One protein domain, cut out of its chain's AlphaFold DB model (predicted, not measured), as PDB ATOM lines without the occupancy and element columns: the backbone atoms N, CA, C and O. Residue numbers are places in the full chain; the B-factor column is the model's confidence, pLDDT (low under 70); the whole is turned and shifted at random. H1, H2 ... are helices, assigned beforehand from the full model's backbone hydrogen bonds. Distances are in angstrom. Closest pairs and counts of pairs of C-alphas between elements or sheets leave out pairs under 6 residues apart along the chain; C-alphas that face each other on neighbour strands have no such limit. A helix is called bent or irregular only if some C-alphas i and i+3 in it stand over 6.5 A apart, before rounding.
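Overview. This is residues 7 to 105 of the 212 residues of an uncharacterized protein of Lactobacillus namurensis DSM 19117 (UniProt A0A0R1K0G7). Five shorter helices, H1 to H5, make a compact, crossed body with H1 near its middle, and the long last helix H6 starts on that body, packing on H1 with residues 81 to 89, before residues 93 to 105, of which 93 to 103 belong to H6, stick out as an arm. H2 and H3 pack on opposite ends of H1, and H4 and H5 cross each other nearly at right angles. The printed part has 99 residues with six named helices, H1 to H6 in order along the chain, and no named strand; the class is all helix. It is compact, with a radius of gyration of the C-alphas of 14.1 A, and spans 45 by 32 by 27 A, the arm of H6 adding to the length.

Arrangement. H1, residues 7 to 18, is the hub, touching three other helices. With residues 14 to 18 alone it touches H2, residues 21 to 33, about perpendicular at 85 degrees; the closest C-alphas, of Tyr 18 and Phe 27, are 6.3 A apart. With residues 7 to 11 alone it touches H3, residues 39 to 46, at a steep tilt of 53 degrees, opposite ways; the closest C-alphas, of Gly 7 and Glu 46, are 3.8 A apart. H2 and H3 only just touch, with 3 pairs of C-alphas within 8 A, the closest those of Glu 28 and Pro 39 at 5.6 A. H4, residues 55 to 64, touches H5, residues 69 to 77, about perpendicular at 88 degrees; the closest C-alphas, of Cys 62 and Pro 69, are 6.7 A apart. H6, residues 81 to 103, touches H1 with residues 81 to 89 alone, at a steep tilt of 42 degrees, the same way; the closest C-alphas, of Leu 13 and Val 85, are 6.2 A apart. H5 and H6 touch only at the corner by their link, and only just, with 3 pairs of C-alphas within 8 A. H3 and H4 are apart, and so are H4 and H6. In H1, H3, H4, H5 and H6 every O i to N i+4 pair is within hydrogen-bond range; in H2 it is 7 of 9.

Along the chain. H1 begins at C-alpha 7, (154.357, 131.666, 185.075), and measures 15.9 A. H2 measures 19.4 A and is irregular: C-alphas 22 and 25 are 7.0 A apart. H3 measures 10.7 A, H4 14.4 A and H5 12.9 A. H6 runs 33.2 A from C-alpha 81, (146.082, 128.464, 192.889), to C-alpha 103, (120.858, 121.596, 172.469).

Size, cuts and confidence. The C-alphas farthest apart, of Arg 49 and Leu 105, are 46.8 A apart. The printed part has no cut and no long link. Mean pLDDT of the printed part is 88.3; residues 21, 22 and 51 are under 70.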
ATOM      1  N   GLY A   7     153.832 132.999 185.331       92.38
ATOM      2  CA  GLY A   7     154.357 131.666 185.075       92.38
ATOM      3  C   GLY A   7     153.721 130.562 185.918       92.38
ATOM      4  O   GLY A   7     153.405 129.493 185.408       92.38
ATOM      5  N   ALA A   8     153.464 130.836 187.198       93.06
ATOM      6  CA  ALA A   8     152.791 129.891 188.086       93.06
ATOM      7  C   ALA A   8     151.342 129.625 187.649       93.06
ATOM      8  O   ALA A   8     150.930 128.468 187.610       93.06
ATOM      9  N   VAL A   9     150.597 130.677 187.283       94.31
ATOM     10  CA  VAL A   9     149.210 130.561 186.800       94.31
ATOM     11  C   VAL A   9     149.156 129.787 185.482       94.31
ATOM     12  O   VAL A   9     148.410 128.819 185.376       94.31
ATOM     13  N   LEU A  10     149.999 130.150 184.511       93.88
ATOM     14  CA  LEU A  10     150.086 129.480 183.209       93.88
ATOM     15  C   LEU A  10     150.477 128.007 183.335       93.88
ATOM     16  O   LEU A  10     149.881 127.144 182.693       93.88
ATOM     17  N   LYS A  11     151.440 127.701 184.210       93.31
ATOM     18  CA  LYS A  11     151.832 126.322 184.490       93.31
ATOM     19  C   LYS A  11     150.678 125.525 185.092       93.31
ATOM     20  O   LYS A  11     150.450 124.398 184.668       93.31
ATOM     21  N   ALA A  12     149.967 126.087 186.070       94.38
ATOM     22  CA  ALA A  12     148.830 125.419 186.697       94.38
ATOM     23  C   ALA A  12     147.712 125.138 185.677       94.38
ATOM     24  O   ALA A  12     147.249 124.006 185.591       94.38
ATOM     25  N   LEU A  13     147.356 126.124 184.848       93.75
ATOM     26  CA  LEU A  13     146.362 125.980 183.776       93.75
ATOM     27  C   LEU A  13     146.758 124.912 182.748       93.75
ATOM     28  O   LEU A  13     145.945 124.065 182.378       93.75
ATOM     29  N   ARG A  14     148.020 124.913 182.302       93.12
ATOM     30  CA  ARG A  14     148.528 123.900 181.368       93.12
ATOM     31  C   ARG A  14     148.467 122.500 181.970       93.12
ATOM     32  O   ARG A  14     148.025 121.586 181.285       93.12
ATOM     33  N   LEU A  15     148.903 122.335 183.218       92.31
ATOM     34  CA  LEU A  15     148.891 121.036 183.890       92.31
ATOM     35  C   LEU A  15     147.466 120.520 184.127       92.31
ATOM     36  O   LEU A  15     147.239 119.325 183.996       92.31
ATOM     37  N   GLU A  16     146.504 121.396 184.423       92.56
ATOM     38  CA  GLU A  16     145.095 121.006 184.577       92.56
ATOM     39  C   GLU A  16     144.472 120.558 183.245       92.56
ATOM     40  O   GLU A  16     143.744 119.567 183.193       92.56
ATOM     41  N   LYS A  17     144.768 121.275 182.150       88.38
ATOM     42  CA  LYS A  17     144.183 121.000 180.827       88.38
ATOM     43  C   LYS A  17     144.842 119.820 180.109       88.38
ATOM     44  O   LYS A  17     144.138 119.023 179.500       88.38
ATOM     45  N   TYR A  18     146.167 119.708 180.184       88.44
ATOM     46  CA  TYR A  18     146.954 118.743 179.406       88.44
ATOM     47  C   TYR A  18     147.590 117.641 180.262       88.44
ATOM     48  O   TYR A  18     148.080 116.655 179.727       88.44
ATOM     49  N   GLY A  19     147.586 117.760 181.588       84.69
ATOM     50  CA  GLY A  19     148.316 116.838 182.451       84.69
ATOM     51  C   GLY A  19     149.822 117.114 182.465       84.69
ATOM     52  O   GLY A  19     150.285 118.228 182.211       84.69
ATOM     53  N   ASP A  20     150.602 116.101 182.834       79.88
ATOM     54  CA  ASP A  20     152.041 116.222 183.072       79.88
ATOM     55  C   ASP A  20     152.892 116.127 181.782       79.88
ATOM     56  O   ASP A  20     152.489 116.540 180.694       79.88
ATOM     57  N   SER A  21     154.123 115.623 181.901       67.38
ATOM     58  CA  SER A  21     155.051 115.376 180.793       67.38
ATOM     59  C   SER A  21     154.439 114.621 179.606       67.38
ATOM     60  O   SER A  21     154.859 114.876 178.478       67.38
ATOM     61  N   ALA A  22     153.450 113.745 179.819       62.28
ATOM     62  CA  ALA A  22     152.790 113.029 178.725       62.28
ATOM     63  C   ALA A  22     151.966 113.960 177.814       62.28
ATOM     64  O   ALA A  22     151.972 113.777 176.601       62.28
ATOM     65  N   GLY A  23     151.342 115.003 178.369       73.94
ATOM     66  CA  GLY A  23     150.513 115.953 177.616       73.94
ATOM     67  C   GLY A  23     151.263 117.149 177.040       73.94
ATOM     68  O   GLY A  23     150.655 118.056 176.475       73.94
ATOM     69  N   THR A  24     152.592 117.187 177.170       84.25
ATOM     70  CA  THR A  24     153.395 118.288 176.615       84.25
ATOM     71  C   THR A  24     153.356 118.289 175.085       84.25
ATOM     72  O   THR A  24     153.277 119.356 174.488       84.25
ATOM     73  N   ALA A  25     153.350 117.116 174.447       86.38
ATOM     74  CA  ALA A  25     153.255 117.019 172.991       86.38
ATOM     75  C   ALA A  25     151.893 117.509 172.462       86.38
ATOM     76  O   ALA A  25     151.860 118.249 171.480       86.38
ATOM     77  N   ASP A  26     150.801 117.155 173.145       85.88
ATOM     78  CA  ASP A  26     149.443 117.591 172.794       85.88
ATOM     79  C   ASP A  26     149.284 119.102 172.987       85.88
ATOM     80  O   ASP A  26     148.763 119.799 172.120       85.88
ATOM     81  N   PHE A  27     149.837 119.636 174.077       90.06
ATOM     82  CA  PHE A  27     149.901 121.074 174.305       90.06
ATOM     83  C   PHE A  27     150.646 121.814 173.184       90.06
ATOM     84  O   PHE A  27     150.140 122.794 172.640       90.06
ATOM     85  N   GLU A  28     151.853 121.365 172.824       91.62
ATOM     86  CA  GLU A  28     152.637 122.003 171.759       91.62
ATOM     87  C   GLU A  28     151.973 121.867 170.387       91.62
ATOM     88  O   GLU A  28     152.132 122.751 169.539       91.62
ATOM     89  N   TYR A  29     151.230 120.780 170.167       89.62
ATOM     90  CA  TYR A  29     150.398 120.617 168.986       89.62
ATOM     91  C   TYR A  29     149.296 121.679 168.958       89.62
ATOM     92  O   TYR A  29     149.297 122.482 168.029       89.62
ATOM     93  N   ASP A  30     148.442 121.749 169.981       88.06
ATOM     94  CA  ASP A  30     147.304 122.678 170.053       88.06
ATOM     95  C   ASP A  30     147.731 124.143 169.944       88.06
ATOM     96  O   ASP A  30     147.167 124.914 169.172       88.06
ATOM     97  N   ILE A  31     148.762 124.540 170.694       90.94
ATOM     98  CA  ILE A  31     149.283 125.913 170.690       90.94
ATOM     99  C   ILE A  31     149.734 126.331 169.291       90.94
ATOM    100  O   ILE A  31     149.499 127.468 168.887       90.94
ATOM    101  N   ARG A  32     150.320 125.406 168.526       92.38
ATOM    102  CA  ARG A  32     150.762 125.666 167.155       92.38
ATOM    103  C   ARG A  32     149.622 125.603 166.142       92.38
ATOM    104  O   ARG A  32     149.616 126.402 165.217       92.38
ATOM    105  N   THR A  33     148.720 124.632 166.248       89.12
ATOM    106  CA  THR A  33     147.725 124.355 165.197       89.12
ATOM    107  C   THR A  33     146.429 125.130 165.372       89.12
ATOM    108  O   THR A  33     145.833 125.521 164.375       89.12
ATOM    109  N   ILE A  34     146.000 125.360 166.613       87.50
ATOM    110  CA  ILE A  34     144.737 126.037 166.929       87.50
ATOM    111  C   ILE A  34     144.969 127.536 167.114       87.50
ATOM    112  O   ILE A  34     144.185 128.344 166.625       87.50
ATOM    113  N   TYR A  35     146.049 127.910 167.803       85.62
ATOM    114  CA  TYR A  35     146.294 129.301 168.197       85.62
ATOM    115  C   TYR A  35     147.385 130.003 167.375       85.62
ATOM    116  O   TYR A  35     147.614 131.190 167.584       85.62
ATOM    117  N   ASP A  36     148.050 129.293 166.455       88.88
ATOM    118  CA  ASP A  36     149.167 129.797 165.633       88.88
ATOM    119  C   ASP A  36     150.305 130.440 166.456       88.88
ATOM    120  O   ASP A  36     150.941 131.428 166.083       88.88
ATOM    121  N   ILE A  37     150.579 129.870 167.631       87.75
ATOM    122  CA  ILE A  37     151.639 130.321 168.530       87.75
ATOM    123  C   ILE A  37     152.806 129.345 168.437       87.75
ATOM    124  O   ILE A  37     152.660 128.126 168.510       87.75
ATOM    125  N   GLN A  38     154.022 129.878 168.362       90.38
ATOM    126  CA  GLN A  38     155.211 129.045 168.493       90.38
ATOM    127  C   GLN A  38     155.367 128.568 169.950       90.38
ATOM    128  O   GLN A  38     155.428 129.417 170.843       90.38
ATOM    129  N   PRO A  39     155.520 127.256 170.232       90.31
ATOM    130  CA  PRO A  39     155.567 126.742 171.605       90.31
ATOM    131  C   PRO A  39     156.594 127.431 172.508       90.31
ATOM    132  O   PRO A  39     156.321 127.724 173.672       90.31
ATOM    133  N   TRP A  40     157.768 127.776 171.966       89.88
ATOM    134  CA  TRP A  40     158.810 128.487 172.715       89.88
ATOM    135  C   TRP A  40     158.342 129.850 173.247       89.88
ATOM    136  O   TRP A  40     158.800 130.270 174.311       89.88
ATOM    137  N   ALA A  41     157.431 130.532 172.544       88.19
ATOM    138  CA  ALA A  41     156.889 131.819 172.964       88.19
ATOM    139  C   ALA A  41     155.982 131.647 174.187       88.19
ATOM    140  O   ALA A  41     156.093 132.410 175.146       88.19
ATOM    141  N   TYR A  42     155.167 130.589 174.217       90.44
ATOM    142  CA  TYR A  42     154.403 130.237 175.409       90.44
ATOM    143  C   TYR A  42     155.322 129.855 176.575       90.44
ATOM    144  O   TYR A  42     155.176 130.370 177.683       90.44
ATOM    145  N   TRP A  43     156.325 129.004 176.332       91.06
ATOM    146  CA  TRP A  43     157.284 128.604 177.366       91.06
ATOM    147  C   TRP A  43     158.039 129.794 177.957       91.06
ATOM    148  O   TRP A  43     158.377 129.795 179.143       91.06
ATOM    149  N   TYR A  44     158.294 130.821 177.147       89.75
ATOM    150  CA  TYR A  44     158.858 132.073 177.624       89.75
ATOM    151  C   TYR A  44     157.920 132.773 178.616       89.75
ATOM    152  O   TYR A  44     158.383 133.179 179.681       89.75
ATOM    153  N   LEU A  45     156.614 132.840 178.328       88.19
ATOM    154  CA  LEU A  45     155.600 133.386 179.244       88.19
ATOM    155  C   LEU A  45     155.477 132.562 180.531       88.19
ATOM    156  O   LEU A  45     155.454 133.139 181.617       88.19
ATOM    157  N   GLU A  46     155.489 131.228 180.447       90.38
ATOM    158  CA  GLU A  46     155.443 130.352 181.631       90.38
ATOM    159  C   GLU A  46     156.679 130.538 182.537       90.38
ATOM    160  O   GLU A  46     156.627 130.335 183.749       90.38
ATOM    161  N   ARG A  47     157.810 130.980 181.979       89.12
ATOM    162  CA  ARG A  47     159.026 131.296 182.747       89.12
ATOM    163  C   ARG A  47     159.038 132.717 183.310       89.12
ATOM    164  O   ARG A  47     159.915 133.031 184.122       89.12
ATOM    165  N   GLN A  48     158.104 133.586 182.915       81.31
ATOM    166  CA  GLN A  48     158.074 134.962 183.400       81.31
ATOM    167  C   GLN A  48     157.676 135.036 184.875       81.31
ATOM    168  O   GLN A  48     156.637 134.542 185.312       81.31
ATOM    169  N   ARG A  49     158.503 135.757 185.639       77.31
ATOM    170  CA  ARG A  49     158.230 136.130 187.036       77.31
ATOM    171  C   ARG A  49     157.531 137.485 187.168       77.31
ATOM    172  O   ARG A  49     157.236 137.904 188.283       77.31
ATOM    173  N   ALA A  50     157.303 138.176 186.049       72.31
ATOM    174  CA  ALA A  50     156.600 139.448 186.022       72.31
ATOM    175  C   ALA A  50     155.154 139.289 186.530       72.31
ATOM    176  O   ALA A  50     154.558 138.211 186.465       72.31
ATOM    177  N   GLY A  51     154.605 140.375 187.074       66.38
ATOM    178  CA  GLY A  51     153.270 140.384 187.675       66.38
ATOM    179  C   GLY A  51     152.132 140.767 186.724       66.38
ATOM    180  O   GLY A  51     150.975 140.695 187.147       66.38
ATOM    181  N   GLN A  52     152.429 141.209 185.495       77.06
ATOM    182  CA  GLN A  52     151.448 141.710 184.519       77.06
ATOM    183  C   GLN A  52     151.823 141.329 183.080       77.06
ATOM    184  O   GLN A  52     152.993 141.389 182.706       77.06
ATOM    185  N   LEU A  53     150.815 140.901 182.317       84.62
ATOM    186  CA  LEU A  53     150.876 140.733 180.867       84.62
ATOM    187  C   LEU A  53     150.453 142.052 180.217       84.62
ATOM    188  O   LEU A  53     149.629 142.776 180.779       84.62
ATOM    189  N   ASP A  54     150.994 142.351 179.039       88.94
ATOM    190  CA  ASP A  54     150.375 143.345 178.163       88.94
ATOM    191  C   ASP A  54     149.007 142.837 177.667       88.94
ATOM    192  O   ASP A  54     148.660 141.661 177.813       88.94
ATOM    193  N   GLN A  55     148.197 143.750 177.130       89.44
ATOM    194  CA  GLN A  55     146.812 143.462 176.756       89.44
ATOM    195  C   GLN A  55     146.707 142.357 175.695       89.44
ATOM    196  O   GLN A  55     145.827 141.505 175.794       89.44
ATOM    197  N   GLU A  56     147.619 142.341 174.722       89.06
ATOM    198  CA  GLU A  56     147.641 141.346 173.645       89.06
ATOM    199  C   GLU A  56     147.924 139.942 174.188       89.06
ATOM    200  O   GLU A  56     147.184 138.999 173.906       89.06
ATOM    201  N   ARG A  57     148.947 139.789 175.039       88.94
ATOM    202  CA  ARG A  57     149.259 138.489 175.649       88.94
ATOM    203  C   ARG A  57     148.189 138.042 176.631       88.94
ATOM    204  O   ARG A  57     147.953 136.842 176.744       88.94
ATOM    205  N   LEU A  58     147.554 138.972 177.346       91.25
ATOM    206  CA  LEU A  58     146.436 138.638 178.223       91.25
ATOM    207  C   LEU A  58     145.257 138.089 177.418       91.25
ATOM    208  O   LEU A  58     144.733 137.042 177.780       91.25
ATOM    209  N   ALA A  59     144.884 138.742 176.312       90.12
ATOM    210  CA  ALA A  59     143.817 138.267 175.434       90.12
ATOM    211  C   ALA A  59     144.114 136.862 174.886       90.12
ATOM    212  O   ALA A  59     143.249 135.990 174.930       90.12
ATOM    213  N   LEU A  60     145.357 136.616 174.465       89.25
ATOM    214  CA  LEU A  60     145.800 135.313 173.969       89.25
ATOM    215  C   LEU A  60     145.706 134.213 175.036       89.25
ATOM    216  O   LEU A  60     145.172 133.137 174.785       89.25
ATOM    217  N   VAL A  61     146.197 134.481 176.248       91.00
ATOM    218  CA  VAL A  61     146.098 133.544 177.380       91.00
ATOM    219  C   VAL A  61     144.641 133.279 177.741       91.00
ATOM    220  O   VAL A  61     144.275 132.133 178.003       91.00
ATOM    221  N   CYS A  62     143.813 134.324 177.730       91.88
ATOM    222  CA  CYS A  62     142.385 134.202 177.954       91.88
ATOM    223  C   CYS A  62     141.725 133.290 176.920       91.88
ATOM    224  O   CYS A  62     140.947 132.423 177.297       91.88
ATOM    225  N   GLN A  63     142.105 133.407 175.652       89.75
ATOM    226  CA  GLN A  63     141.595 132.554 174.586       89.75
ATOM    227  C   GLN A  63     142.036 131.086 174.725       89.75
ATOM    228  O   GLN A  63     141.217 130.193 174.564       89.75
ATOM    229  N   ILE A  64     143.304 130.813 175.058       90.06
ATOM    230  CA  ILE A  64     143.833 129.433 175.176       90.06
ATOM    231  C   ILE A  64     143.113 128.621 176.265       90.06
ATOM    232  O   ILE A  64     142.976 127.393 176.164       90.06
ATOM    233  N   TYR A  65     142.701 129.301 177.335       91.62
ATOM    234  CA  TYR A  65     142.170 128.689 178.551       91.62
ATOM    235  C   TYR A  65     140.709 129.041 178.839       91.62
ATOM    236  O   TYR A  65     140.243 128.745 179.935       91.62
ATOM    237  N   ASP A  66     140.005 129.659 177.886       90.69
ATOM    238  CA  ASP A  66     138.609 130.097 178.032       90.69
ATOM    239  C   ASP A  66     138.375 130.984 179.279       90.69
ATOM    240  O   ASP A  66     137.362 130.888 179.973       90.69
ATOM    241  N   LEU A  67     139.335 131.868 179.581       92.88
ATOM    242  CA  LEU A  67     139.300 132.793 180.721       92.88
ATOM    243  C   LEU A  67     138.788 134.179 180.310       92.88
ATOM    244  O   LEU A  67     138.945 134.619 179.175       92.88
ATOM    245  N   THR A  68     138.310 134.945 181.290       92.38
ATOM    246  CA  THR A  68     138.164 136.401 181.179       92.38
ATOM    247  C   THR A  68     139.373 137.101 181.818       92.38
ATOM    248  O   THR A  68     140.064 136.509 182.656       92.38
ATOM    249  N   PRO A  69     139.645 138.379 181.491       92.69
ATOM    250  CA  PRO A  69     140.676 139.153 182.187       92.69
ATOM    251  C   PRO A  69     140.468 139.189 183.708       92.69
ATOM    252  O   PRO A  69     141.431 139.158 184.477       92.69
ATOM    253  N   GLU A  70     139.206 139.217 184.145       93.38
ATOM    254  CA  GLU A  70     138.837 139.185 185.556       93.38
ATOM    255  C   GLU A  70     139.149 137.829 186.194       93.38
ATOM    256  O   GLU A  70     139.795 137.794 187.244       93.38
ATOM    257  N   SER A  71     138.770 136.712 185.560       92.75
ATOM    258  CA  SER A  71     139.064 135.384 186.110       92.75
ATOM    259  C   SER A  71     140.571 135.133 186.172       92.75
ATOM    260  O   SER A  71     141.066 134.623 187.177       92.75
ATOM    261  N   PHE A  72     141.340 135.592 185.179       93.19
ATOM    262  CA  PHE A  72     142.803 135.537 185.233       93.19
ATOM    263  C   PHE A  72     143.367 136.356 186.406       93.19
ATOM    264  O   PHE A  72     144.233 135.875 187.141       93.19
ATOM    265  N   ALA A  73     142.862 137.573 186.635       92.25
ATOM    266  CA  ALA A  73     143.268 138.397 187.776       92.25
ATOM    267  C   ALA A  73     142.925 137.736 189.125       92.25
ATOM    268  O   ALA A  73     143.739 137.788 190.050       92.25
ATOM    269  N   GLN A  74     141.769 137.074 189.226       93.88
ATOM    270  CA  GLN A  74     141.365 136.309 190.409       93.88
ATOM    271  C   GLN A  74     142.312 135.127 190.667       93.88
ATOM    272  O   GLN A  74     142.760 134.948 191.802       93.88
ATOM    273  N   LEU A  75     142.712 134.380 189.628       94.38
ATOM    274  CA  LEU A  75     143.705 133.302 189.752       94.38
ATOM    275  C   LEU A  75     145.047 133.816 190.285       94.38
ATOM    276  O   LEU A  75     145.671 133.172 191.127       94.38
ATOM    277  N   GLN A  76     145.486 135.005 189.857       92.69
ATOM    278  CA  GLN A  76     146.742 135.592 190.333       92.69
ATOM    279  C   GLN A  76     146.746 135.904 191.833       92.69
ATOM    280  O   GLN A  76     147.819 135.991 192.427       92.69
ATOM    281  N   VAL A  77     145.585 136.104 192.456       94.50
ATOM    282  CA  VAL A  77     145.474 136.455 193.882       94.50
ATOM    283  C   VAL A  77     144.841 135.348 194.728       94.50
ATOM    284  O   VAL A  77     144.647 135.538 195.930       94.50
ATOM    285  N   ALA A  78     144.542 134.196 194.122       94.50
ATOM    286  CA  ALA A  78     143.926 133.060 194.789       94.50
ATOM    287  C   ALA A  78     144.822 132.527 195.926       94.50
ATOM    288  O   ALA A  78     146.007 132.277 195.699       94.50
ATOM    289  N   PRO A  79     144.294 132.301 197.143       93.94
ATOM    290  CA  PRO A  79     145.072 131.707 198.236       93.94
ATOM    291  C   PRO A  79     145.619 130.315 197.893       93.94
ATOM    292  O   PRO A  79     146.751 129.995 198.246       93.94
ATOM    293  N   ASP A  80     144.829 129.527 197.160       94.75
ATOM    294  CA  ASP A  80     145.204 128.231 196.602       94.75
ATOM    295  C   ASP A  80     144.997 128.269 195.084       94.75
ATOM    296  O   ASP A  80     143.871 128.239 194.585       94.75
ATOM    297  N   LEU A  81     146.104 128.379 194.347       94.56
ATOM    298  CA  LEU A  81     146.082 128.464 192.889       94.56
ATOM    299  C   LEU A  81     145.585 127.167 192.244       94.56
ATOM    300  O   LEU A  81     144.872 127.222 191.247       94.56
ATOM    301  N   SER A  82     145.956 126.012 192.802       94.31
ATOM    302  CA  SER A  82     145.597 124.716 192.224       94.31
ATOM    303  C   SER A  82     144.096 124.491 192.332       94.31
ATOM    304  O   SER A  82     143.451 124.150 191.344       94.31
ATOM    305  N   ALA A  83     143.529 124.748 193.514       94.62
ATOM    306  CA  ALA A  83     142.091 124.640 193.730       94.62
ATOM    307  C   ALA A  83     141.306 125.634 192.857       94.62
ATOM    308  O   ALA A  83     140.273 125.273 192.295       94.62
ATOM    309  N   ALA A  84     141.803 126.866 192.700       96.12
ATOM    310  CA  ALA A  84     141.146 127.882 191.882       96.12
ATOM    311  C   ALA A  84     141.150 127.537 190.381       96.12
ATOM    312  O   ALA A  84     140.124 127.684 189.718       96.12
ATOM    313  N   VAL A  85     142.274 127.042 189.850       95.94
ATOM    314  CA  VAL A  85     142.378 126.580 188.454       95.94
ATOM    315  C   VAL A  85     141.460 125.386 188.190       95.94
ATOM    316  O   VAL A  85     140.745 125.373 187.185       95.94
ATOM    317  N   HIS A  86     141.430 124.417 189.107       94.69
ATOM    318  CA  HIS A  86     140.547 123.259 189.002       94.69
ATOM    319  C   HIS A  86     139.067 123.674 189.000       94.69
ATOM    320  O   HIS A  86     138.321 123.312 188.093       94.69
ATOM    321  N   ALA A  87     138.654 124.518 189.953       93.31
ATOM    322  CA  ALA A  87     137.284 125.027 190.028       93.31
ATOM    323  C   ALA A  87     136.871 125.795 188.762       93.31
ATOM    324  O   ALA A  87     135.740 125.656 188.296       93.31
ATOM    325  N   HIS A  88     137.784 126.577 188.182       92.62
ATOM    326  CA  HIS A  88     137.527 127.283 186.930       92.62
ATOM    327  C   HIS A  88     137.327 126.317 185.753       92.62
ATOM    328  O   HIS A  88     136.370 126.449 184.991       92.62
ATOM    329  N   THR A  89     138.188 125.306 185.640       89.56
ATOM    330  CA  THR A  89     138.101 124.289 184.580       89.56
ATOM    331  C   THR A  89     136.809 123.480 184.687       89.56
ATOM    332  O   THR A  89     136.134 123.247 183.683       89.56
ATOM    333  N   GLU A  90     136.410 123.102 185.902       90.56
ATOM    334  CA  GLU A  90     135.131 122.431 186.146       90.56
ATOM    335  C   GLU A  90     133.934 123.326 185.807       90.56
ATOM    336  O   GLU A  90     132.960 122.840 185.238       90.56
ATOM    337  N   ALA A  91     134.008 124.635 186.067       88.25
ATOM    338  CA  ALA A  91     132.957 125.570 185.669       88.25
ATOM    339  C   ALA A  91     132.801 125.649 184.139       88.25
ATOM    340  O   ALA A  91     131.672 125.600 183.643       88.25
ATOM    341  N   ILE A  92     133.908 125.696 183.386       87.06
ATOM    342  CA  ILE A  92     133.884 125.656 181.912       87.06
ATOM    343  C   ILE A  92     133.250 124.351 181.425       87.06
ATOM    344  O   ILE A  92     132.317 124.374 180.619       87.06
ATOM    345  N   ARG A  93     133.704 123.204 181.945       85.50
ATOM    346  CA  ARG A  93     133.158 121.886 181.579       85.50
ATOM    347  C   ARG A  93     131.674 121.784 181.905       85.50
ATOM    348  O   ARG A  93     130.904 121.301 181.081       85.50
ATOM    349  N   ALA A  94     131.257 122.252 183.079       85.19
ATOM    350  CA  ALA A  94     129.857 122.265 183.482       85.19
ATOM    351  C   ALA A  94     129.013 123.135 182.542       85.19
ATOM    352  O   ALA A  94     127.923 122.719 182.150       85.19
ATOM    353  N   HIS A  95     129.530 124.297 182.129       82.88
ATOM    354  CA  HIS A  95     128.863 125.159 181.159       82.88
ATOM    355  C   HIS A  95     128.733 124.484 179.789       82.88
ATOM    356  O   HIS A  95     127.627 124.396 179.263       82.88
ATOM    357  N   GLN A  96     129.816 123.933 179.237       82.56
ATOM    358  CA  GLN A  96     129.795 123.214 177.954       82.56
ATOM    359  C   GLN A  96     128.847 122.007 177.992       82.56
ATOM    360  O   GLN A  96     128.048 121.798 177.081       82.56
ATOM    361  N   GLN A  97     128.872 121.232 179.078       83.00
ATOM    362  CA  GLN A  97     127.935 120.126 179.275       83.00
ATOM    363  C   GLN A  97     126.489 120.612 179.365       83.00
ATOM    364  O   GLN A  97     125.595 119.946 178.844       83.00
ATOM    365  N   TRP A  98     126.238 121.740 180.031       81.50
ATOM    366  CA  TRP A  98     124.911 122.338 180.091       81.50
ATOM    367  C   TRP A  98     124.434 122.780 178.705       81.50
ATOM    368  O   TRP A  98     123.322 122.415 178.330       81.50
ATOM    369  N   GLN A  99     125.281 123.449 177.913       81.00
ATOM    370  CA  GLN A  99     124.960 123.838 176.533       81.00
ATOM    371  C   GLN A  99     124.641 122.614 175.666       81.00
ATOM    372  O   GLN A  99     123.582 122.554 175.048       81.00
ATOM    373  N   HIS A 100     125.464 121.566 175.721       79.25
ATOM    374  CA  HIS A 100     125.184 120.329 174.988       79.25
ATOM    375  C   HIS A 100     123.888 119.639 175.427       79.25
ATOM    376  O   HIS A 100     123.179 119.059 174.604       79.25
ATOM    377  N   ARG A 101     123.552 119.658 176.723       81.88
ATOM    378  CA  ARG A 101     122.266 119.118 177.202       81.88
ATOM    379  C   ARG A 101     121.097 119.958 176.707       81.88
ATOM    380  O   ARG A 101     120.083 119.390 176.317       81.88
ATOM    381  N   ARG A 102     121.250 121.281 176.717       82.94
ATOM    382  CA  ARG A 102     120.265 122.250 176.234       82.94
ATOM    383  C   ARG A 102     119.966 122.042 174.745       82.94
ATOM    384  O   ARG A 102     118.803 121.909 174.380       82.94
ATOM    385  N   GLU A 103     120.992 121.887 173.910       83.00
ATOM    386  CA  GLU A 103     120.858 121.596 172.469       83.00
ATOM    387  C   GLU A 103     120.164 120.258 172.180       83.00
ATOM    388  O   GLU A 103     119.471 120.111 171.174       83.00
ATOM    389  N   ARG A 104     120.341 119.271 173.065       84.06
ATOM    390  CA  ARG A 104     119.778 117.919 172.928       84.06
ATOM    391  C   ARG A 104     118.429 117.743 173.614       84.06
ATOM    392  O   ARG A 104     117.917 116.621 173.650       84.06
ATOM    393  N   LEU A 105     117.866 118.804 174.188       86.25
ATOM    394  CA  LEU A 105     116.567 118.724 174.830       86.25
ATOM    395  C   LEU A 105     115.510 118.369 173.777       86.25
ATOM    396  O   LEU A 105     115.366 119.051 172.763       86.25
TER     397      LEU A 105